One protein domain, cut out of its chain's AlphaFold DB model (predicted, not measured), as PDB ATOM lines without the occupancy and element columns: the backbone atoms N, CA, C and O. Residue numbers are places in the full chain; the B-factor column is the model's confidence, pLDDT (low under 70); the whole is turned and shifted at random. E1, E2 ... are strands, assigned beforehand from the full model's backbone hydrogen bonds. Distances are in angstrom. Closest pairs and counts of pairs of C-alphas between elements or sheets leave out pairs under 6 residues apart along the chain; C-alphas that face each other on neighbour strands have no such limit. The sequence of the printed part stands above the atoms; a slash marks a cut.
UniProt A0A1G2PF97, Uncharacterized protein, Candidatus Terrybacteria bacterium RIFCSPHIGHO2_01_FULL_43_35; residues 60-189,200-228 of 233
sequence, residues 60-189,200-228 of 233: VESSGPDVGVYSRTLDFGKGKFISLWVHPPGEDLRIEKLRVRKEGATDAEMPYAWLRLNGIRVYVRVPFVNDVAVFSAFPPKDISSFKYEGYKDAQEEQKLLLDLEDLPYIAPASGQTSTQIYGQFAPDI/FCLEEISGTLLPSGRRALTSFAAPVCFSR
ATOM      1  N   VAL A  60      91.054  81.249  23.174       82.00
ATOM      2  CA  VAL A  60      89.912  82.108  22.862       82.00
ATOM      3  C   VAL A  60      90.428  83.365  22.194       82.00
ATOM      4  O   VAL A  60      91.544  83.808  22.466       82.00
ATOM      5  N   GLU A  61      89.608  83.949  21.337       79.38
ATOM      6  CA  GLU A  61      89.953  85.177  20.633       79.38
ATOM      7  C   GLU A  61      89.038  86.307  21.081       79.38
ATOM      8  O   GLU A  61      87.859  86.094  21.363       79.38
ATOM      9  N   SER A  62      89.560  87.532  21.134       74.56
ATOM     10  CA  SER A  62      88.686  88.694  21.266       74.56
ATOM     11  C   SER A  62      87.809  88.792  20.023       74.56
ATOM     12  O   SER A  62      88.321  88.801  18.908       74.56
ATOM     13  N   SER A  63      86.496  88.936  20.201       66.19
ATOM     14  CA  SER A  63      85.588  89.143  19.070       66.19
ATOM     15  C   SER A  63      85.604  90.582  18.535       66.19
ATOM     16  O   SER A  63      84.748  90.932  17.729       66.19
ATOM     17  N   GLY A  64      86.505  91.436  19.035       57.41
ATOM     18  CA  GLY A  64      86.444  92.884  18.842       57.41
ATOM     19  C   GLY A  64      85.228  93.530  19.529       57.41
ATOM     20  O   GLY A  64      84.391  92.837  20.127       57.41
ATOM     21  N   PRO A  65      85.117  94.870  19.483       53.09
ATOM     22  CA  PRO A  65      83.884  95.542  19.865       53.09
ATOM     23  C   PRO A  65      82.763  95.093  18.920       53.09
ATOM     24  O   PRO A  65      82.970  94.989  17.712       53.09
ATOM     25  N   ASP A  66      81.560  94.867  19.456       47.94
ATOM     26  CA  ASP A  66      80.400  94.844  18.562       47.94
ATOM     27  C   ASP A  66      80.270  96.262  18.015       47.94
ATOM     28  O   ASP A  66      80.149  97.207  18.792       47.94
ATOM     29  N   VAL A  67      80.300  96.421  16.695       41.12
ATOM     30  CA  VAL A  67      80.219  97.734  16.030       41.12
ATOM     31  C   VAL A  67      78.783  98.298  16.068       41.12
ATOM     32  O   VAL A  67      78.486  99.337  15.486       41.12
ATOM     33  N   GLY A  68      77.865  97.631  16.774       43.56
ATOM     34  CA  GLY A  68      76.535  98.154  17.051       43.56
ATOM     35  C   GLY A  68      76.609  99.318  18.037       43.56
ATOM     36  O   GLY A  68      77.033  99.149  19.177       43.56
ATOM     37  N   VAL A  69      76.165 100.501  17.614       43.44
ATOM     38  CA  VAL A  69      75.857 101.615  18.519       43.44
ATOM     39  C   VAL A  69      74.661 101.181  19.366       43.44
ATOM     40  O   VAL A  69      73.522 101.210  18.903       43.44
ATOM     41  N   TYR A  70      74.919 100.691  20.576       44.47
ATOM     42  CA  TYR A  70      73.862 100.225  21.466       44.47
ATOM     43  C   TYR A  70      73.098 101.397  22.077       44.47
ATOM     44  O   TYR A  70      73.666 102.439  22.421       44.47
ATOM     45  N   SER A  71      71.788 101.210  22.210       42.75
ATOM     46  CA  SER A  71      70.925 102.123  22.940       42.75
ATOM     47  C   SER A  71      71.384 102.195  24.389       42.75
ATOM     48  O   SER A  71      71.451 101.186  25.084       42.75
ATOM     49  N   ARG A  72      71.686 103.403  24.873       50.06
ATOM     50  CA  ARG A  72      72.127 103.633  26.260       50.06
ATOM     51  C   ARG A  72      71.037 103.319  27.297       50.06
ATOM     52  O   ARG A  72      71.298 103.412  28.494       50.06
ATOM     53  N   THR A  73      69.818 103.027  26.845       48.44
ATOM     54  CA  THR A  73      68.603 103.013  27.665       48.44
ATOM     55  C   THR A  73      68.266 101.648  28.256       48.44
ATOM     56  O   THR A  73      67.694 101.623  29.345       48.44
ATOM     57  N   LEU A  74      68.664 100.538  27.620       49.91
ATOM     58  CA  LEU A  74      68.322  99.191  28.091       49.91
ATOM     59  C   LEU A  74      69.493  98.224  28.290       49.91
ATOM     60  O   LEU A  74      69.271  97.037  28.500       49.91
ATOM     61  N   ASP A  75      70.737  98.698  28.336       50.50
ATOM     62  CA  ASP A  75      71.850  97.843  28.759       50.50
ATOM     63  C   ASP A  75      71.882  97.711  30.289       50.50
ATOM     64  O   ASP A  75      72.473  98.518  31.022       50.50
ATOM     65  N   PHE A  76      71.250  96.653  30.798       53.97
ATOM     66  CA  PHE A  76      71.561  96.183  32.137       53.97
ATOM     67  C   PHE A  76      73.007  95.685  32.169       53.97
ATOM     68  O   PHE A  76      73.390  94.724  31.508       53.97
ATOM     69  N   GLY A  77      73.817  96.389  32.953       51.44
ATOM     70  CA  GLY A  77      75.265  96.285  32.912       51.44
ATOM     71  C   GLY A  77      75.840  97.378  32.026       51.44
ATOM     72  O   GLY A  77      76.150  97.157  30.862       51.44
ATOM     73  N   LYS A  78      76.001  98.581  32.597       56.19
ATOM     74  CA  LYS A  78      76.393  99.821  31.895       56.19
ATOM     75  C   LYS A  78      77.801  99.776  31.267       56.19
ATOM     76  O   LYS A  78      78.355 100.815  30.917       56.19
ATOM     77  N   GLY A  79      78.414  98.607  31.139       59.72
ATOM     78  CA  GLY A  79      79.558  98.353  30.284       59.72
ATOM     79  C   GLY A  79      79.494  96.923  29.762       59.72
ATOM     80  O   GLY A  79      79.351  95.974  30.532       59.72
ATOM     81  N   LYS A  80      79.638  96.764  28.448       66.44
ATOM     82  CA  LYS A  80      80.111  95.511  27.870       66.44
ATOM     83  C   LYS A  80      81.601  95.427  28.192       66.44
ATOM     84  O   LYS A  80      82.358  96.321  27.816       66.44
ATOM     85  N   PHE A  81      82.034  94.410  28.929       69.69
ATOM     86  CA  PHE A  81      83.428  94.333  29.377       69.69
ATOM     87  C   PHE A  81      84.208  93.255  28.644       69.69
ATOM     88  O   PHE A  81      85.340  93.517  28.273       69.69
ATOM     89  N   ILE A  82      83.614  92.097  28.348       75.56
ATOM     90  CA  ILE A  82      84.277  91.040  27.570       75.56
ATOM     91  C   ILE A  82      83.412  90.646  26.374       75.56
ATOM     92  O   ILE A  82      82.194  90.525  26.492       75.56
ATOM     93  N   SER A  83      84.058  90.427  25.229       79.19
ATOM     94  CA  SER A  83      83.477  89.850  24.018       79.19
ATOM     95  C   SER A  83      84.510  88.912  23.410       79.19
ATOM     96  O   SER A  83      85.597  89.356  23.027       79.19
ATOM     97  N   LEU A  84      84.204  87.619  23.383       82.56
ATOM     98  CA  LEU A  84      85.153  86.585  22.986       82.56
ATOM     99  C   LEU A  84      84.501  85.513  22.114       82.56
ATOM    100  O   LEU A  84      83.307  85.240  22.241       82.56
ATOM    101  N   TRP A  85      85.316  84.922  21.248       83.62
ATOM    102  CA  TRP A  85      85.011  83.720  20.488       83.62
ATOM    103  C   TRP A  85      85.671  82.520  21.161       83.62
ATOM    104  O   TRP A  85      86.883  82.516  21.400       83.62
ATOM    105  N   VAL A  86      84.865  81.509  21.480       84.75
ATOM    106  CA  VAL A  86      85.354  80.207  21.943       84.75
ATOM    107  C   VAL A  86      85.550  79.296  20.738       84.75
ATOM    108  O   VAL A  86      84.594  79.065  19.998       84.75
ATOM    109  N   HIS A  87      86.771  78.770  20.588       83.31
ATOM    110  CA  HIS A  87      87.161  77.833  19.531       83.31
ATOM    111  C   HIS A  87      87.494  76.467  20.146       83.31
ATOM    112  O   HIS A  87      88.581  76.297  20.711       83.31
ATOM    113  N   PRO A  88      86.574  75.489  20.102       83.12
ATOM    114  CA  PRO A  88      86.841  74.154  20.622       83.12
ATOM    115  C   PRO A  88      87.983  73.448  19.858       83.12
ATOM    116  O   PRO A  88      88.088  73.588  18.639       83.12
ATOM    117  N   PRO A  89      88.842  72.657  20.530       81.75
ATOM    118  CA  PRO A  89      90.006  72.012  19.917       81.75
ATOM    119  C   PRO A  89      89.628  70.734  19.142       81.75
ATOM    120  O   PRO A  89      89.997  69.625  19.526       81.75
ATOM    121  N   GLY A  90      88.882  70.884  18.046       84.00
ATOM    122  CA  GLY A  90      88.545  69.795  17.115       84.00
ATOM    123  C   GLY A  90      87.438  68.834  17.575       84.00
ATOM    124  O   GLY A  90      87.081  67.927  16.828       84.00
ATOM    125  N   GLU A  91      86.873  69.045  18.765       90.44
ATOM    126  CA  GLU A  91      85.744  68.303  19.340       90.44
ATOM    127  C   GLU A  91      84.735  69.280  19.952       90.44
ATOM    128  O   GLU A  91      85.097  70.407  20.291       90.44
ATOM    129  N   ASP A  92      83.482  68.850  20.113       92.00
ATOM    130  CA  ASP A  92      82.463  69.667  20.767       92.00
ATOM    131  C   ASP A  92      82.873  69.911  22.221       92.00
ATOM    132  O   ASP A  92      83.197  68.977  22.953       92.00
ATOM    133  N   LEU A  93      82.854  71.163  22.668       91.88
ATOM    134  CA  LEU A  93      83.223  71.519  24.033       91.88
ATOM    135  C   LEU A  93      81.966  71.767  24.859       91.88
ATOM    136  O   LEU A  93      81.279  72.774  24.688       91.88
ATOM    137  N   ARG A  94      81.703  70.883  25.819       92.31
ATOM    138  CA  ARG A  94      80.746  71.137  26.894       92.31
ATOM    139  C   ARG A  94      81.386  72.074  27.914       92.31
ATOM    140  O   ARG A  94      82.189  71.624  28.731       92.31
ATOM    141  N   ILE A  95      81.051  73.357  27.858       91.12
ATOM    142  CA  ILE A  95      81.533  74.367  28.802       91.12
ATOM    143  C   ILE A  95      80.865  74.133  30.159       91.12
ATOM    144  O   ILE A  95      79.646  74.013  30.250       91.12
ATOM    145  N   GLU A  96      81.682  74.074  31.205       91.56
ATOM    146  CA  GLU A  96      81.243  73.823  32.583       91.56
ATOM    147  C   GLU A  96      81.629  74.955  33.527       91.56
ATOM    148  O   GLU A  96      80.996  75.142  34.561       91.56
ATOM    149  N   LYS A  97      82.681  75.709  33.195       92.50
ATOM    150  CA  LYS A  97      83.108  76.847  33.992       92.50
ATOM    151  C   LYS A  97      83.615  77.968  33.111       92.50
ATOM    152  O   LYS A  97      84.422  77.749  32.210       92.50
ATOM    153  N   LEU A  98      83.192  79.179  33.437       92.62
ATOM    154  CA  LEU A  98      83.795  80.410  32.959       92.62
ATOM    155  C   LEU A  98      84.087  81.306  34.162       92.62
ATOM    156  O   LEU A  98      83.199  81.586  34.966       92.62
ATOM    157  N   ARG A  99      85.334  81.756  34.290       93.19
ATOM    158  CA  ARG A  99      85.811  82.534  35.433       93.19
ATOM    159  C   ARG A  99      86.398  83.861  34.982       93.19
ATOM    160  O   ARG A  99      87.308  83.901  34.153       93.19
ATOM    161  N   VAL A 100      85.893  84.942  35.565       92.19
ATOM    162  CA  VAL A 100      86.305  86.312  35.245       92.19
ATOM    163  C   VAL A 100      86.623  87.071  36.513       92.19
ATOM    164  O   VAL A 100      85.855  87.036  37.472       92.19
ATOM    165  N   ARG A 101      87.731  87.803  36.484       92.12
ATOM    166  CA  ARG A 101      88.090  88.793  37.494       92.12
ATOM    167  C   ARG A 101      87.734  90.188  37.007       92.12
ATOM    168  O   ARG A 101      88.044  90.524  35.867       92.12
ATOM    169  N   LYS A 102      87.149  91.013  37.867       89.81
ATOM    170  CA  LYS A 102      87.075  92.462  37.653       89.81
ATOM    171  C   LYS A 102      88.230  93.174  38.353       89.81
ATOM    172  O   LYS A 102      88.748  92.711  39.362       89.81
ATOM    173  N   GLU A 103      88.610  94.323  37.826       87.44
ATOM    174  CA  GLU A 103      89.597  95.224  38.411       87.44
ATOM    175  C   GLU A 103      89.106  96.664  38.271       87.44
ATOM    176  O   GLU A 103      88.422  96.998  37.300       87.44
ATOM    177  N   GLY A 104      89.470  97.531  39.217       81.50
ATOM    178  CA  GLY A 104      89.086  98.948  39.194       81.50
ATOM    179  C   GLY A 104      87.685  99.252  39.739       81.50
ATOM    180  O   GLY A 104      87.286 100.409  39.726       81.50
ATOM    181  N   ALA A 105      86.959  98.247  40.243       82.31
ATOM    182  CA  ALA A 105      85.708  98.415  40.985       82.31
ATOM    183  C   ALA A 105      85.600  97.361  42.093       82.31
ATOM    184  O   ALA A 105      85.954  96.201  41.883       82.31
ATOM    185  N   THR A 106      85.072  97.739  43.251       87.44
ATOM    186  CA  THR A 106      84.779  96.832  44.373       87.44
ATOM    187  C   THR A 106      83.511  96.008  44.124       87.44
ATOM    188  O   THR A 106      82.709  96.326  43.247       87.44
ATOM    189  N   ASP A 107      83.313  94.928  44.889       90.44
ATOM    190  CA  ASP A 107      82.092  94.103  44.808       90.44
ATOM    191  C   ASP A 107      80.837  94.900  45.200       90.44
ATOM    192  O   ASP A 107      79.764  94.672  44.658       90.44
ATOM    193  N   ALA A 108      80.965  95.883  46.096       88.31
ATOM    194  CA  ALA A 108      79.860  96.777  46.428       88.31
ATOM    195  C   ALA A 108      79.488  97.681  45.245       88.31
ATOM    196  O   ALA A 108      78.311  97.930  45.003       88.31
ATOM    197  N   GLU A 109      80.482  98.153  44.489       83.06
ATOM    198  CA  GLU A 109      80.238  99.035  43.348       83.06
ATOM    199  C   GLU A 109      79.686  98.291  42.130       83.06
ATOM    200  O   GLU A 109      78.871  98.830  41.373       83.06
ATOM    201  N   MET A 110      80.132  97.050  41.945       84.94
ATOM    202  CA  MET A 110      79.732  96.177  40.853       84.94
ATOM    203  C   MET A 110      79.453  94.765  41.383       84.94
ATOM    204  O   MET A 110      80.329  93.900  41.316       84.94
ATOM    205  N   PRO A 111      78.245  94.520  41.917       88.50
ATOM    206  CA  PRO A 111      77.942  93.281  42.632       88.50
ATOM    207  C   PRO A 111      77.735  92.053  41.753       88.50
ATOM    208  O   PRO A 111      77.887  90.938  42.247       88.50
ATOM    209  N   TYR A 112      77.399  92.211  40.469       90.50
ATOM    210  CA  TYR A 112      77.075  91.069  39.610       90.50
ATOM    211  C   TYR A 112      77.760  91.129  38.248       90.50
ATOM    212  O   TYR A 112      77.861  92.190  37.627       90.50
ATOM    213  N   ALA A 113      78.157  89.956  37.760       90.25
ATOM    214  CA  ALA A 113      78.525  89.716  36.373       90.25
ATOM    215  C   ALA A 113      77.350  89.071  35.644       90.25
ATOM    216  O   ALA A 113      76.701  88.167  36.174       90.25
ATOM    217  N   TRP A 114      77.068  89.535  34.434       89.88
ATOM    218  CA  TRP A 114      76.000  89.011  33.590       89.88
ATOM    219  C   TRP A 114      76.611  88.429  32.323       89.88
ATOM    220  O   TRP A 114      77.497  89.037  31.727       89.88
ATOM    221  N   LEU A 115      76.142  87.262  31.902       89.94
ATOM    222  CA  LEU A 115      76.654  86.528  30.752       89.94
ATOM    223  C   LEU A 115      75.532  86.293  29.743       89.94
ATOM    224  O   LEU A 115      74.464  85.805  30.114       89.94
ATOM    225  N   ARG A 116      75.806  86.580  28.468       88.00
ATOM    226  CA  ARG A 116      74.975  86.174  27.324       88.00
ATOM    227  C   ARG A 116      75.802  85.447  26.268       88.00
ATOM    228  O   ARG A 116      77.016  85.652  26.168       88.00
ATOM    229  N   LEU A 117      75.135  84.628  25.460       86.88
ATOM    230  CA  LEU A 117      75.761  83.829  24.408       86.88
ATOM    231  C   LEU A 117      75.131  84.102  23.037       86.88
ATOM    232  O   LEU A 117      73.923  84.304  22.924       86.88
ATOM    233  N   ASN A 118      75.949  84.063  21.983       82.06
ATOM    234  CA  ASN A 118      75.547  84.126  20.569       82.06
ATOM    235  C   ASN A 118      74.660  85.327  20.199       82.06
ATOM    236  O   ASN A 118      73.798  85.217  19.333       82.06
ATOM    237  N   GLY A 119      74.834  86.461  20.885       75.12
ATOM    238  CA  GLY A 119      74.028  87.667  20.665       75.12
ATOM    239  C   GLY A 119      72.559  87.545  21.095       75.12
ATOM    240  O   GLY A 119      71.793  88.490  20.915       75.12
ATOM    241  N   ILE A 120      72.155  86.419  21.691       81.31
ATOM    242  CA  ILE A 120      70.809  86.235  22.232       81.31
ATOM    243  C   ILE A 120      70.703  87.077  23.508       81.31
ATOM    244  O   ILE A 120      71.529  86.949  24.411       81.31
ATOM    245  N   ARG A 121      69.675  87.930  23.611       83.56
ATOM    246  CA  ARG A 121      69.411  88.811  24.771       83.56
ATOM    247  C   ARG A 121      68.806  88.064  25.973       83.56
ATOM    248  O   ARG A 121      67.881  88.544  26.627       83.56
ATOM    249  N   VAL A 122      69.328  86.872  26.236       86.75
ATOM    250  CA  VAL A 122      69.028  86.041  27.401       86.75
ATOM    251  C   VAL A 122      70.287  85.995  28.254       86.75
ATOM    252  O   VAL A 122      71.358  85.626  27.772       86.75
ATOM    253  N   TYR A 123      70.142  86.380  29.515       89.38
ATOM    254  CA  TYR A 123      71.243  86.572  30.440       89.38
ATOM    255  C   TYR A 123      71.140  85.624  31.623       89.38
ATOM    256  O   TYR A 123      70.055  85.332  32.126       89.38
ATOM    257  N   VAL A 124      72.304  85.222  32.109       90.88
ATOM    258  CA  VAL A 124      72.488  84.637  33.436       90.88
ATOM    259  C   VAL A 124      73.316  85.603  34.271       90.88
ATOM    260  O   VAL A 124      74.201  86.267  33.727       90.88
ATOM    261  N   ARG A 125      73.052  85.698  35.576       91.12
ATOM    262  CA  ARG A 125      73.858  86.523  36.486       91.12
ATOM    263  C   ARG A 125      74.499  85.683  37.575       91.12
ATOM    264  O   ARG A 125      73.872  84.767  38.097       91.12
ATOM    265  N   VAL A 126      75.709  86.060  37.958       92.88
ATOM    266  CA  VAL A 126      76.407  85.520  39.129       92.88
ATOM    267  C   VAL A 126      76.980  86.675  39.949       92.88
ATOM    268  O   VAL A 126      77.329  87.713  39.375       92.88
ATOM    269  N   PRO A 127      77.046  86.550  41.282       94.25
ATOM    270  CA  PRO A 127      77.668  87.572  42.110       94.25
ATOM    271  C   PRO A 127      79.180  87.608  41.883       94.25
ATOM    272  O   PRO A 127      79.809  86.582  41.613       94.25
ATOM    273  N   PHE A 128      79.761  88.793  42.042       93.50
ATOM    274  CA  PHE A 128      81.186  88.919  42.303       93.50
ATOM    275  C   PHE A 128      81.466  88.620  43.775       93.50
ATOM    276  O   PHE A 128      80.758  89.098  44.661       93.50
ATOM    277  N   VAL A 129      82.504  87.825  44.022       95.69
ATOM    278  CA  VAL A 129      83.032  87.548  45.359       95.69
ATOM    279  C   VAL A 129      84.549  87.651  45.301       95.69
ATOM    280  O   VAL A 129      85.195  86.886  44.582       95.69
ATOM    281  N   ASN A 130      85.123  88.587  46.056       95.31
ATOM    282  CA  ASN A 130      86.549  88.924  46.003       95.31
ATOM    283  C   ASN A 130      86.993  89.244  44.567       95.31
ATOM    284  O   ASN A 130      87.975  88.690  44.060       95.31
ATOM    285  N   ASP A 131      86.209  90.090  43.897       93.62
ATOM    286  CA  ASP A 131      86.407  90.517  42.513       93.62
ATOM    287  C   ASP A 131      86.283  89.407  41.454       93.62
ATOM    288  O   ASP A 131      86.587  89.648  40.287       93.62
ATOM    289  N   VAL A 132      85.825  88.203  41.811       95.44
ATOM    290  CA  VAL A 132      85.702  87.066  40.883       95.44
ATOM    291  C   VAL A 132      84.246  86.660  40.688       95.44
ATOM    292  O   VAL A 132      83.509  86.463  41.648       95.44
ATOM    293  N   ALA A 133      83.859  86.485  39.427       94.62
ATOM    294  CA  ALA A 133      82.608  85.877  39.002       94.62
ATOM    295  C   ALA A 133      82.887  84.497  38.390       94.62
ATOM    296  O   ALA A 133      83.752  84.356  37.519       94.62
ATOM    297  N   VAL A 134      82.144  83.482  38.836       94.56
ATOM    298  CA  VAL A 134      82.236  82.105  38.328       94.56
ATOM    299  C   VAL A 134      80.880  81.690  37.781       94.56
ATOM    300  O   VAL A 134      79.920  81.546  38.532       94.56
ATOM    301  N   PHE A 135      80.810  81.480  36.473       92.88
ATOM    302  CA  PHE A 135      79.642  80.931  35.800       92.88
ATOM    303  C   PHE A 135      79.791  79.415  35.682       92.88
ATOM    304  O   PHE A 135      80.756  78.947  35.073       92.88
ATOM    305  N   SER A 136      78.840  78.670  36.246       91.38
ATOM    306  CA  SER A 136      78.662  77.224  36.023       91.38
ATOM    307  C   SER A 136      77.408  76.894  35.209       91.38
ATOM    308  O   SER A 136      77.324  75.829  34.607       91.38
ATOM    309  N   ALA A 137      76.462  77.832  35.136       89.25
ATOM    310  CA  ALA A 137      75.266  77.745  34.312       89.25
ATOM    311  C   ALA A 137      75.326  78.766  33.173       89.25
ATOM    312  O   ALA A 137      75.809  79.891  33.344       89.25
ATOM    313  N   PHE A 138      74.808  78.373  32.011       89.62
ATOM    314  CA  PHE A 138      74.887  79.148  30.778       89.62
ATOM    315  C   PHE A 138      73.491  79.361  30.179       89.62
ATOM    316  O   PHE A 138      72.634  78.484  30.302       89.62
ATOM    317  N   PRO A 139      73.235  80.507  29.517       87.44
ATOM    318  CA  PRO A 139      71.926  80.780  28.938       87.44
ATOM    319  C   PRO A 139      71.631  79.782  27.800       87.44
ATOM    320  O   PRO A 139      72.423  79.687  26.851       87.44
ATOM    321  N   PRO A 140      70.513  79.035  27.861       84.69
ATOM    322  CA  PRO A 140      70.110  78.117  26.807       84.69
ATOM    323  C   PRO A 140      69.569  78.880  25.590       84.69
ATOM    324  O   PRO A 140      69.203  80.054  25.665       84.69
ATOM    325  N   LYS A 141      69.489  78.189  24.445       77.38
ATOM    326  CA  LYS A 141      68.855  78.736  23.231       77.38
ATOM    327  C   LYS A 141      67.335  78.845  23.368       77.38
ATOM    328  O   LYS A 141      66.754  79.789  22.845       77.38
ATOM    329  N   ASP A 142      66.714  77.880  24.045       83.81
ATOM    330  CA  ASP A 142      65.287  77.881  24.360       83.81
ATOM    331  C   ASP A 142      65.094  78.108  25.861       83.81
ATOM    332  O   ASP A 142      65.705  77.430  26.684       83.81
ATOM    333  N   ILE A 143      64.251  79.083  26.191       84.50
ATOM    334  CA  ILE A 143      63.943  79.494  27.560       84.50
ATOM    335  C   ILE A 143      62.492  79.187  27.956       84.50
ATOM    336  O   ILE A 143      62.043  79.647  29.002       84.50
ATOM    337  N   SER A 144      61.735  78.464  27.124       85.19
ATOM    338  CA  SER A 144      60.297  78.211  27.304       85.19
ATOM    339  C   SER A 144      59.937  77.608  28.669       85.19
ATOM    340  O   SER A 144      58.881  77.915  29.219       85.19
ATOM    341  N   SER A 145      60.834  76.805  29.243       84.56
ATOM    342  CA  SER A 145      60.686  76.166  30.554       84.56
ATOM    343  C   SER A 145      61.254  76.971  31.731       84.56
ATOM    344  O   SER A 145      61.170  76.508  32.866       84.56
ATOM    345  N   PHE A 146      61.852  78.144  31.498       86.94
ATOM    346  CA  PHE A 146      62.591  78.889  32.520       86.94
ATOM    347  C   PHE A 146      61.817  80.094  33.041       86.94
ATOM    348  O   PHE A 146      61.160  80.818  32.291       86.94
ATOM    349  N   LYS A 147      61.963  80.367  34.342       90.44
ATOM    350  CA  LYS A 147      61.523  81.638  34.920       90.44
ATOM    351  C   LYS A 147      62.537  82.729  34.613       90.44
ATOM    352  O   LYS A 147      63.743  82.536  34.785       90.44
ATOM    353  N   TYR A 148      62.035  83.889  34.209       90.75
ATOM    354  CA  TYR A 148      62.865  85.041  33.902       90.75
ATOM    355  C   TYR A 148      62.222  86.348  34.352       90.75
ATOM    356  O   TYR A 148      60.999  86.484  34.388       90.75
ATOM    357  N   GLU A 149      63.071  87.318  34.658       89.88
ATOM    358  CA  GLU A 149      62.705  88.724  34.757       89.88
ATOM    359  C   GLU A 149      62.871  89.360  33.372       89.88
ATOM    360  O   GLU A 149      63.909  89.207  32.722       89.88
ATOM    361  N   GLY A 150      61.809  89.996  32.876       86.94
ATOM    362  CA  GLY A 150      61.787  90.632  31.563       86.94
ATOM    363  C   GLY A 150      61.992  92.136  31.671       86.94
ATOM    364  O   GLY A 150      61.347  92.795  32.484       86.94
ATOM    365  N   TYR A 151      62.829  92.680  30.798       78.81
ATOM    366  CA  TYR A 151      63.061  94.113  30.670       78.81
ATOM    367  C   TYR A 151      62.794  94.547  29.237       78.81
ATOM    368  O   TYR A 151      63.215  93.872  28.298       78.81
ATOM    369  N   LYS A 152      62.075  95.656  29.059       79.25
ATOM    370  CA  LYS A 152      61.623  96.088  27.737       79.25
ATOM    371  C   LYS A 152      61.505  97.603  27.618       79.25
ATOM    372  O   LYS A 152      60.998  98.256  28.526       79.25
ATOM    373  N   ASP A 153      61.942  98.124  26.477       72.69
ATOM    374  CA  ASP A 153      61.757  99.500  26.037       72.69
ATOM    375  C   ASP A 153      61.237  99.506  24.590       72.69
ATOM    376  O   ASP A 153      60.769  98.488  24.071       72.69
ATOM    377  N   ALA A 154      61.258 100.672  23.945       69.19
ATOM    378  CA  ALA A 154      60.773 100.828  22.579       69.19
ATOM    379  C   ALA A 154      61.638 100.116  21.516       69.19
ATOM    380  O   ALA A 154      61.172  99.916  20.397       69.19
ATOM    381  N   GLN A 155      62.885  99.770  21.830       67.81
ATOM    382  CA  GLN A 155      63.897  99.279  20.894       67.81
ATOM    383  C   GLN A 155      64.300  97.826  21.163       67.81
ATOM    384  O   GLN A 155      64.705  97.121  20.233       67.81
ATOM    385  N   GLU A 156      64.215  97.354  22.406       72.62
ATOM    386  CA  GLU A 156      64.673  96.020  22.768       72.62
ATOM    387  C   GLU A 156      63.906  95.347  23.913       72.62
ATOM    388  O   GLU A 156      63.238  95.975  24.732       72.62
ATOM    389  N   GLU A 157      64.027  94.017  23.949       81.62
ATOM    390  CA  GLU A 157      63.580  93.158  25.040       81.62
ATOM    391  C   GLU A 157      64.760  92.290  25.491       81.62
ATOM    392  O   GLU A 157      65.478  91.713  24.666       81.62
ATOM    393  N   GLN A 158      64.960  92.217  26.802       84.06
ATOM    394  CA  GLN A 158      66.016  91.457  27.458       84.06
ATOM    395  C   GLN A 158      65.414  90.574  28.548       84.06
ATOM    396  O   GLN A 158      64.428  90.943  29.187       84.06
ATOM    397  N   LYS A 159      66.004  89.396  28.761       88.69
ATOM    398  CA  LYS A 159      65.497  88.413  29.725       88.69
ATOM    399  C   LYS A 159      66.617  87.937  30.630       88.69
ATOM    400  O   LYS A 159      67.612  87.410  30.142       88.69
ATOM    401  N   LEU A 160      66.448  88.101  31.935       89.25
ATOM    402  CA  LEU A 160      67.361  87.588  32.949       89.25
ATOM    403  C   LEU A 160      66.774  86.316  33.559       89.25
ATOM    404  O   LEU A 160      65.710  86.361  34.172       89.25
ATOM    405  N   LEU A 161      67.462  85.188  33.409       90.88
ATOM    406  CA  LEU A 161      67.035  83.917  33.991       90.88
ATOM    407  C   LEU A 161      67.213  83.935  35.514       90.88
ATOM    408  O   LEU A 161      68.258  84.356  36.013       90.88
ATOM    409  N   LEU A 162      66.184  83.491  36.240       86.12
ATOM    410  CA  LEU A 162      66.147  83.523  37.709       86.12
ATOM    411  C   LEU A 162      66.501  82.173  38.337       86.12
ATOM    412  O   LEU A 162      67.218  82.129  39.332       86.12
ATOM    413  N   ASP A 163      66.024  81.093  37.722       79.31
ATOM    414  CA  ASP A 163      66.226  79.726  38.188       79.31
ATOM    415  C   ASP A 163      67.196  79.037  37.221       79.31
ATOM    416  O   ASP A 163      66.821  78.665  36.107       79.31
ATOM    417  N   LEU A 164      68.463  78.931  37.620       71.19
ATOM    418  CA  LEU A 164      69.493  78.261  36.833       71.19
ATOM    419  C   LEU A 164      69.751  76.879  37.419       71.19
ATOM    420  O   LEU A 164      70.300  76.753  38.511       71.19
ATOM    421  N   GLU A 165      69.358  75.847  36.681       69.38
ATOM    422  CA  GLU A 165      69.952  74.521  36.840       69.38
ATOM    423  C   GLU A 165      71.343  74.526  36.178       69.38
ATOM    424  O   GLU A 165      71.635  75.407  35.362       69.38
ATOM    425  N   ASP A 166      72.226  73.583  36.529       65.06
ATOM    426  CA  ASP A 166      73.510  73.405  35.835       65.06
ATOM    427  C   ASP A 166      73.229  73.022  34.373       65.06
ATOM    428  O   ASP A 166      73.078  71.853  34.019       65.06
ATOM    429  N   LEU A 167      73.101  74.041  33.523       65.56
ATOM    430  CA  LEU A 167      72.862  73.908  32.097       65.56
ATOM    431  C   LEU A 167      74.207  73.964  31.380       65.56
ATOM    432  O   LEU A 167      74.754  75.058  31.189       65.56
ATOM    433  N   PRO A 168      74.759  72.813  30.966       71.81
ATOM    434  CA  PRO A 168      75.967  72.818  30.172       71.81
ATOM    435  C   PRO A 168      75.687  73.453  28.809       71.81
ATOM    436  O   PRO A 168      74.746  73.076  28.108       71.81
ATOM    437  N   TYR A 169      76.544  74.381  28.395       85.38
ATOM    438  CA  TYR A 169      76.533  74.882  27.026       85.38
ATOM    439  C   TYR A 169      77.485  74.054  26.161       85.38
ATOM    440  O   TYR A 169      78.637  73.845  26.535       85.38
ATOM    441  N   ILE A 170      77.020  73.598  24.996       89.25
ATOM    442  CA  ILE A 170      77.852  72.871  24.030       89.25
ATOM    443  C   ILE A 170      78.281  73.839  22.925       89.25
ATOM    444  O   ILE A 170      77.457  74.288  22.123       89.25
ATOM    445  N   ALA A 171      79.574  74.155  22.897       88.12
ATOM    446  CA  ALA A 171      80.219  74.866  21.803       88.12
ATOM    447  C   ALA A 171      80.596  73.851  20.705       88.12
ATOM    448  O   ALA A 171      81.349  72.917  20.992       88.12
ATOM    449  N   PRO A 172      80.078  73.993  19.473       86.62
ATOM    450  CA  PRO A 172      80.319  73.022  18.409       86.62
ATOM    451  C   PRO A 172      81.755  73.103  17.880       86.62
ATOM    452  O   PRO A 172      82.273  74.201  17.674       86.62
ATOM    453  N   ALA A 173      82.362  71.958  17.566       85.19
ATOM    454  CA  ALA A 173      83.720  71.859  17.019       85.19
ATOM    455  C   ALA A 173      83.919  72.652  15.716       85.19
ATOM    456  O   ALA A 173      85.005  73.147  15.431       85.19
ATOM    457  N   SER A 174      82.864  72.741  14.904       78.69
ATOM    458  CA  SER A 174      82.868  73.381  13.585       78.69
ATOM    459  C   SER A 174      82.492  74.863  13.610       78.69
ATOM    460  O   SER A 174      82.428  75.488  12.551       78.69
ATOM    461  N   GLY A 175      82.195  75.425  14.785       74.62
ATOM    462  CA  GLY A 175      81.647  76.770  14.914       74.62
ATOM    463  C   GLY A 175      82.375  77.633  15.933       74.62
ATOM    464  O   GLY A 175      83.297  77.205  16.618       74.62
ATOM    465  N   GLN A 176      81.917  78.878  16.022       74.00
ATOM    466  CA  GLN A 176      82.376  79.842  17.012       74.00
ATOM    467  C   GLN A 176      81.200  80.215  17.907       74.00
ATOM    468  O   GLN A 176      80.098  80.484  17.421       74.00
ATOM    469  N   THR A 177      81.434  80.254  19.213       81.00
ATOM    470  CA  THR A 177      80.450  80.757  20.174       81.00
ATOM    471  C   THR A 177      80.828  82.166  20.583       81.00
ATOM    472  O   THR A 177      81.927  82.376  21.098       81.00
ATOM    473  N   SER A 178      79.912  83.120  20.396       84.06
ATOM    474  CA  SER A 178      80.091  84.461  20.955       84.06
ATOM    475  C   SER A 178      79.737  84.427  22.430       84.06
ATOM    476  O   SER A 178      78.638  84.010  22.800       84.06
ATOM    477  N   THR A 179      80.642  84.895  23.272       85.88
ATOM    478  CA  THR A 179      80.450  84.991  24.715       85.88
ATOM    479  C   THR A 179      80.659  86.434  25.129       85.88
ATOM    480  O   THR A 179      81.693  87.036  24.830       85.88
ATOM    481  N   GLN A 180      79.658  87.007  25.794       85.94
ATOM    482  CA  GLN A 180      79.651  88.423  26.138       85.94
ATOM    483  C   GLN A 180      79.315  88.605  27.609       85.94
ATOM    484  O   GLN A 180      78.316  88.069  28.092       85.94
ATOM    485  N   ILE A 181      80.174  89.344  28.312       86.56
ATOM    486  CA  ILE A 181      80.110  89.507  29.764       86.56
ATOM    487  C   ILE A 181      80.015  90.986  30.107       86.56
ATOM    488  O   ILE A 181      80.774  91.822  29.600       86.56
ATOM    489  N   TYR A 182      79.075  91.273  30.994       84.00
ATOM    490  CA  TYR A 182      78.678  92.596  31.437       84.00
ATOM    491  C   TYR A 182      78.839  92.691  32.951       84.00
ATOM    492  O   TYR A 182      78.732  91.698  33.667       84.00
ATOM    493  N   GLY A 183      79.088  93.901  33.436       82.06
ATOM    494  CA  GLY A 183      79.178  94.212  34.857       82.06
ATOM    495  C   GLY A 183      77.994  95.067  35.273       82.06
ATOM    496  O   GLY A 183      77.788  96.143  34.708       82.06
ATOM    497  N   GLN A 184      77.217  94.608  36.251       82.12
ATOM    498  CA  GLN A 184      76.096  95.357  36.807       82.12
ATOM    499  C   GLN A 184      76.594  96.294  37.903       82.12
ATOM    500  O   GLN A 184      77.051  95.832  38.943       82.12
ATOM    501  N   PHE A 185      76.463  97.602  37.686       77.94
ATOM    502  CA  PHE A 185      76.701  98.600  38.728       77.94
ATOM    503  C   PHE A 185      75.585  98.587  39.772       77.94
ATOM    504  O   PHE A 185      74.417  98.369  39.431       77.94
ATOM    505  N   ALA A 186      75.941  98.873  41.022       75.69
ATOM    506  CA  ALA A 186      74.963  99.084  42.077       75.69
ATOM    507  C   ALA A 186      74.055 100.301  41.768       75.69
ATOM    508  O   ALA A 186      74.502 101.254  41.119       75.69
ATOM    509  N   PRO A 187      72.771 100.286  42.182       71.31
ATOM    510  CA  PRO A 187      71.794 101.315  41.799       71.31
ATOM    511  C   PRO A 187      72.158 102.740  42.236       71.31
ATOM    512  O   PRO A 187      71.840 103.705  41.543       71.31
ATOM    513  N   ASP A 188      72.819 102.866  43.383       65.00
ATOM    514  CA  ASP A 188      73.287 104.109  44.001       65.00
ATOM    515  C   ASP A 188      74.567 104.655  43.353       65.00
ATOM    516  O   ASP A 188      74.920 105.830  43.507       65.00
ATOM    517  N   ILE A 189      75.234 103.828  42.551       57.59
ATOM    518  CA  ILE A 189      76.385 104.220  41.756       57.59
ATOM    519  C   ILE A 189      75.879 104.590  40.368       57.59
ATOM    520  O   ILE A 189      75.773 103.777  39.445       57.59
ATOM    521  N   PHE A 200      87.975  93.724  32.894       84.81
ATOM    522  CA  PHE A 200      87.560  92.356  33.148       84.81
ATOM    523  C   PHE A 200      88.599  91.426  32.532       84.81
ATOM    524  O   PHE A 200      88.850  91.478  31.330       84.81
ATOM    525  N   CYS A 201      89.202  90.589  33.360       86.56
ATOM    526  CA  CYS A 201      90.211  89.623  32.973       86.56
ATOM    527  C   CYS A 201      89.598  88.230  32.963       86.56
ATOM    528  O   CYS A 201      89.130  87.736  33.990       86.56
ATOM    529  N   LEU A 202      89.596  87.595  31.795       88.94
ATOM    530  CA  LEU A 202      89.250  86.188  31.684       88.94
ATOM    531  C   LEU A 202      90.373  85.359  32.316       88.94
ATOM    532  O   LEU A 202      91.518  85.420  31.864       88.94
ATOM    533  N   GLU A 203      90.043  84.617  33.373       89.81
ATOM    534  CA  GLU A 203      90.996  83.753  34.077       89.81
ATOM    535  C   GLU A 203      90.930  82.313  33.555       89.81
ATOM    536  O   GLU A 203      91.958  81.653  33.442       89.81
ATOM    537  N   GLU A 204      89.732  81.819  33.225       90.75
ATOM    538  CA  GLU A 204      89.528  80.425  32.820       90.75
ATOM    539  C   GLU A 204      88.226  80.253  32.021       90.75
ATOM    540  O   GLU A 204      87.177  80.777  32.400       90.75
ATOM    541  N   ILE A 205      88.282  79.452  30.955       91.06
ATOM    542  CA  ILE A 205      87.135  78.685  30.455       91.06
ATOM    543  C   ILE A 205      87.531  77.214  30.474       91.06
ATOM    544  O   ILE A 205      88.556  76.842  29.901       91.06
ATOM    545  N   SER A 206      86.730  76.377  31.124       92.25
ATOM    546  CA  SER A 206      86.973  74.940  31.186       92.25
ATOM    547  C   SER A 206      85.715  74.115  30.988       92.25
ATOM    548  O   SER A 206      84.579  74.580  31.136       92.25
ATOM    549  N   GLY A 207      85.936  72.866  30.600       92.44
ATOM    550  CA  GLY A 207      84.864  71.958  30.251       92.44
ATOM    551  C   GLY A 207      85.358  70.579  29.853       92.44
ATOM    552  O   GLY A 207      86.495  70.189  30.136       92.44
ATOM    553  N   THR A 208      84.475  69.853  29.181       92.94
ATOM    554  CA  THR A 208      84.705  68.481  28.727       92.94
ATOM    555  C   THR A 208      84.499  68.393  27.218       92.94
ATOM    556  O   THR A 208      83.477  68.854  26.712       92.94
ATOM    557  N   LEU A 209      85.454  67.801  26.502       91.75
ATOM    558  CA  LEU A 209      85.337  67.517  25.072       91.75
ATOM    559  C   LEU A 209      84.442  66.303  24.835       91.75
ATOM    560  O   LEU A 209      84.536  65.298  25.545       91.75
ATOM    561  N   LEU A 210      83.586  66.393  23.827       91.12
ATOM    562  CA  LEU A 210      82.671  65.347  23.410       91.12
ATOM    563  C   LEU A 210      83.046  64.863  21.998       91.12
ATOM    564  O   LEU A 210      83.224  65.685  21.099       91.12
ATOM    565  N   PRO A 211      83.109  63.536  21.773       90.06
ATOM    566  CA  PRO A 211      82.763  62.464  22.709       90.06
ATOM    567  C   PRO A 211      83.931  61.972  23.584       90.06
ATOM    568  O   PRO A 211      83.718  61.063  24.384       90.06
ATOM    569  N   SER A 212      85.155  62.505  23.450       89.50
ATOM    570  CA  SER A 212      86.343  61.894  24.079       89.50
ATOM    571  C   SER A 212      86.354  61.905  25.611       89.50
ATOM    572  O   SER A 212      87.126  61.162  26.218       89.50
ATOM    573  N   GLY A 213      85.547  62.752  26.254       88.88
ATOM    574  CA  GLY A 213      85.492  62.895  27.711       88.88
ATOM    575  C   GLY A 213      86.715  63.595  28.311       88.88
ATOM    576  O   GLY A 213      86.841  63.677  29.533       88.88
ATOM    577  N   ARG A 214      87.631  64.103  27.479       91.12
ATOM    578  CA  ARG A 214      88.846  64.783  27.940       91.12
ATOM    579  C   ARG A 214      88.515  66.150  28.527       91.12
ATOM    580  O   ARG A 214      87.641  66.855  28.029       91.12
ATOM    581  N   ARG A 215      89.257  66.553  29.561       91.81
ATOM    582  CA  ARG A 215      89.183  67.918  30.096       91.81
ATOM    583  C   ARG A 215      89.802  68.891  29.106       91.81
ATOM    584  O   ARG A 215      90.875  68.624  28.571       91.81
ATOM    585  N   ALA A 216      89.158  70.031  28.917       90.88
ATOM    586  CA  ALA A 216      89.711  71.157  28.184       90.88
ATOM    587  C   ALA A 216      89.720  72.397  29.076       90.88
ATOM    588  O   ALA A 216      88.792  72.619  29.858       90.88
ATOM    589  N   LEU A 217      90.777  73.191  28.960       90.94
ATOM    590  CA  LEU A 217      90.966  74.437  29.696       90.94
ATOM    591  C   LEU A 217      91.656  75.440  28.779       90.94
ATOM    592  O   LEU A 217      92.562  75.088  28.026       90.94
ATOM    593  N   THR A 218      91.264  76.699  28.875       87.12
ATOM    594  CA  THR A 218      91.975  77.781  28.201       87.12
ATOM    595  C   THR A 218      93.415  77.887  28.687       87.12
ATOM    596  O   THR A 218      93.651  78.048  29.884       87.12
ATOM    597  N   SER A 219      94.376  77.879  27.766       77.31
ATOM    598  CA  SER A 219      95.763  78.221  28.086       77.31
ATOM    599  C   SER A 219      96.014  79.691  27.776       77.31
ATOM    600  O   SER A 219      95.980  80.098  26.614       77.31
ATOM    601  N   PHE A 220      96.308  80.476  28.806       69.44
ATOM    602  CA  PHE A 220      96.705  81.869  28.655       69.44
ATOM    603  C   PHE A 220      98.176  82.035  29.032       69.44
ATOM    604  O   PHE A 220      98.592  81.575  30.091       69.44
ATOM    605  N   ALA A 221      98.959  82.728  28.201       57.62
ATOM    606  CA  ALA A 221     100.298  83.171  28.603       57.62
ATOM    607  C   ALA A 221     100.229  84.257  29.702       57.62
ATOM    608  O   ALA A 221     101.130  84.363  30.528       57.62
ATOM    609  N   ALA A 222      99.140  85.034  29.719       59.38
ATOM    610  CA  ALA A 222      98.743  85.988  30.755       59.38
ATOM    611  C   ALA A 222      97.213  86.191  30.694       59.38
ATOM    612  O   ALA A 222      96.652  86.023  29.607       59.38
ATOM    613  N   PRO A 223      96.529  86.565  31.798       67.69
ATOM    614  CA  PRO A 223      95.085  86.812  31.790       67.69
ATOM    615  C   PRO A 223      94.672  87.766  30.665       67.69
ATOM    616  O   PRO A 223      95.274  88.828  30.485       67.69
ATOM    617  N   VAL A 224      93.639  87.398  29.905       77.56
ATOM    618  CA  VAL A 224      93.150  88.241  28.807       77.56
ATOM    619  C   VAL A 224      92.227  89.292  29.400       77.56
ATOM    620  O   VAL A 224      91.079  89.005  29.745       77.56
ATOM    621  N   CYS A 225      92.755  90.501  29.552       77.88
ATOM    622  CA  CYS A 225      92.055  91.620  30.163       77.88
ATOM    623  C   CYS A 225      91.472  92.561  29.116       77.88
ATOM    624  O   CYS A 225      92.162  93.038  28.215       77.88
ATOM    625  N   PHE A 226      90.203  92.886  29.296       74.19
ATOM    626  CA  PHE A 226      89.453  93.789  28.447       74.19
ATOM    627  C   PHE A 226      89.082  95.023  29.258       74.19
ATOM    628  O   PHE A 226      88.513  94.917  30.344       74.19
ATOM    629  N   SER A 227      89.414  96.200  28.738       68.50
ATOM    630  CA  SER A 227      88.837  97.443  29.256       68.50
ATOM    631  C   SER A 227      87.390  97.551  28.779       68.50
ATOM    632  O   SER A 227      87.049  96.957  27.756       68.50
ATOM    633  N   ARG A 228      86.549  98.317  29.486       66.19
ATOM    634  CA  ARG A 228      85.166  98.618  29.066       66.19
ATOM    635  C   ARG A 228      85.094  98.876  27.552       66.19
ATOM    636  O   ARG A 228      85.640  99.862  27.062       66.19
TER     637      ARG A 228
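AT A GLANCE: This is residues 60 to 189 and 200 to 228 of the 233 residues of an uncharacterized protein of Candidatus Terrybacteria bacterium RIFCSPHIGHO2_01_FULL_43_35 (UniProt A0A1G2PF97). Two strongly twisted sheets stand face to face as a sandwich, their strands at 32 degrees to each other; the hairpin of E7 and E8 carries the larger sheet on past the second, so they are only partly face to face. The larger sheet is mixed, in the order E1, E2, E10, E4, E5, E8, E7; the second is branched around E3 and E11, with E6, E9, E12 and E13 beside them, its pairs antiparallel. The printed part has 159 residues with no named helix and 13 strands, E1 to E13 in chain order; the class is all strand, though the strands hold 78 residues, under half. It is compact, with a radius of gyration of the C-alphas of 15.4 A and spans of 47 by 37 by 30 A.

HOW THE PARTS SIT: The larger sheet runs E1, residues 60 to 62, E2, 80 to 86, E10, 177 to 184, E4, 112 to 117, E5, 122 to 127, E8, 157 to 161, and E7, 148 to 152. Its antiparallel neighbours include the hairpin E1 and E2, with N 85 and O 61 at 2.8 A, E2 and E10, with N 179 and O 84 at 2.9 A, E10 and E4, with N 114 and O 182 at 2.8 A, the hairpin E4 and E5, with N 115 and O 124 at 2.8 A, and the hairpin E7 and E8, with N 149 and O 160 at 2.8 A. E5 and E8 are parallel, with 46 degrees between their directions and N 123 and O 159 at 2.8 A. In the second sheet E3, residues 92 to 103, bends by 58 degrees at residue 96. E6, residues 132 to 135, and E9, 169 to 171, are on one side of E3, and E11, 200 to 210, is on the other side; N 100 and O 133 are at 3.0 A, N 93 and O 171 at 2.9 A, and N 94 and O 208 at 2.8 A. E12, residues 215 to 218, and E13, 224 to 227, are on the other side of E11 from E3, with N 216 and O 207 at 2.9 A and N 226 and O 200 at 2.8 A. Between the sheets, the closest C-alphas of E2 and E13, Ile 82 and Phe 226, are 5.9 A apart.

IN THESE COORDINATES: C-alpha 60 of E1 is at (89.912, 82.108, 22.862). E3 is 31.9 A long, E11 29.1 A and E10 22.6 A; C-alpha 227 of E13 is at (88.837, 97.443, 29.256).

THE WHOLE: The two farthest C-alphas, Asp 188 and Ser 212, are 48.5 A apart. Residues 190 to 199 are not printed; C-alphas 189 and 200 are 18.4 A apart. The links E1 to E2 and E6 to E7 are long. Mean pLDDT of the printed part is 80.4; 32 residues are under 70, among them 63 to 81.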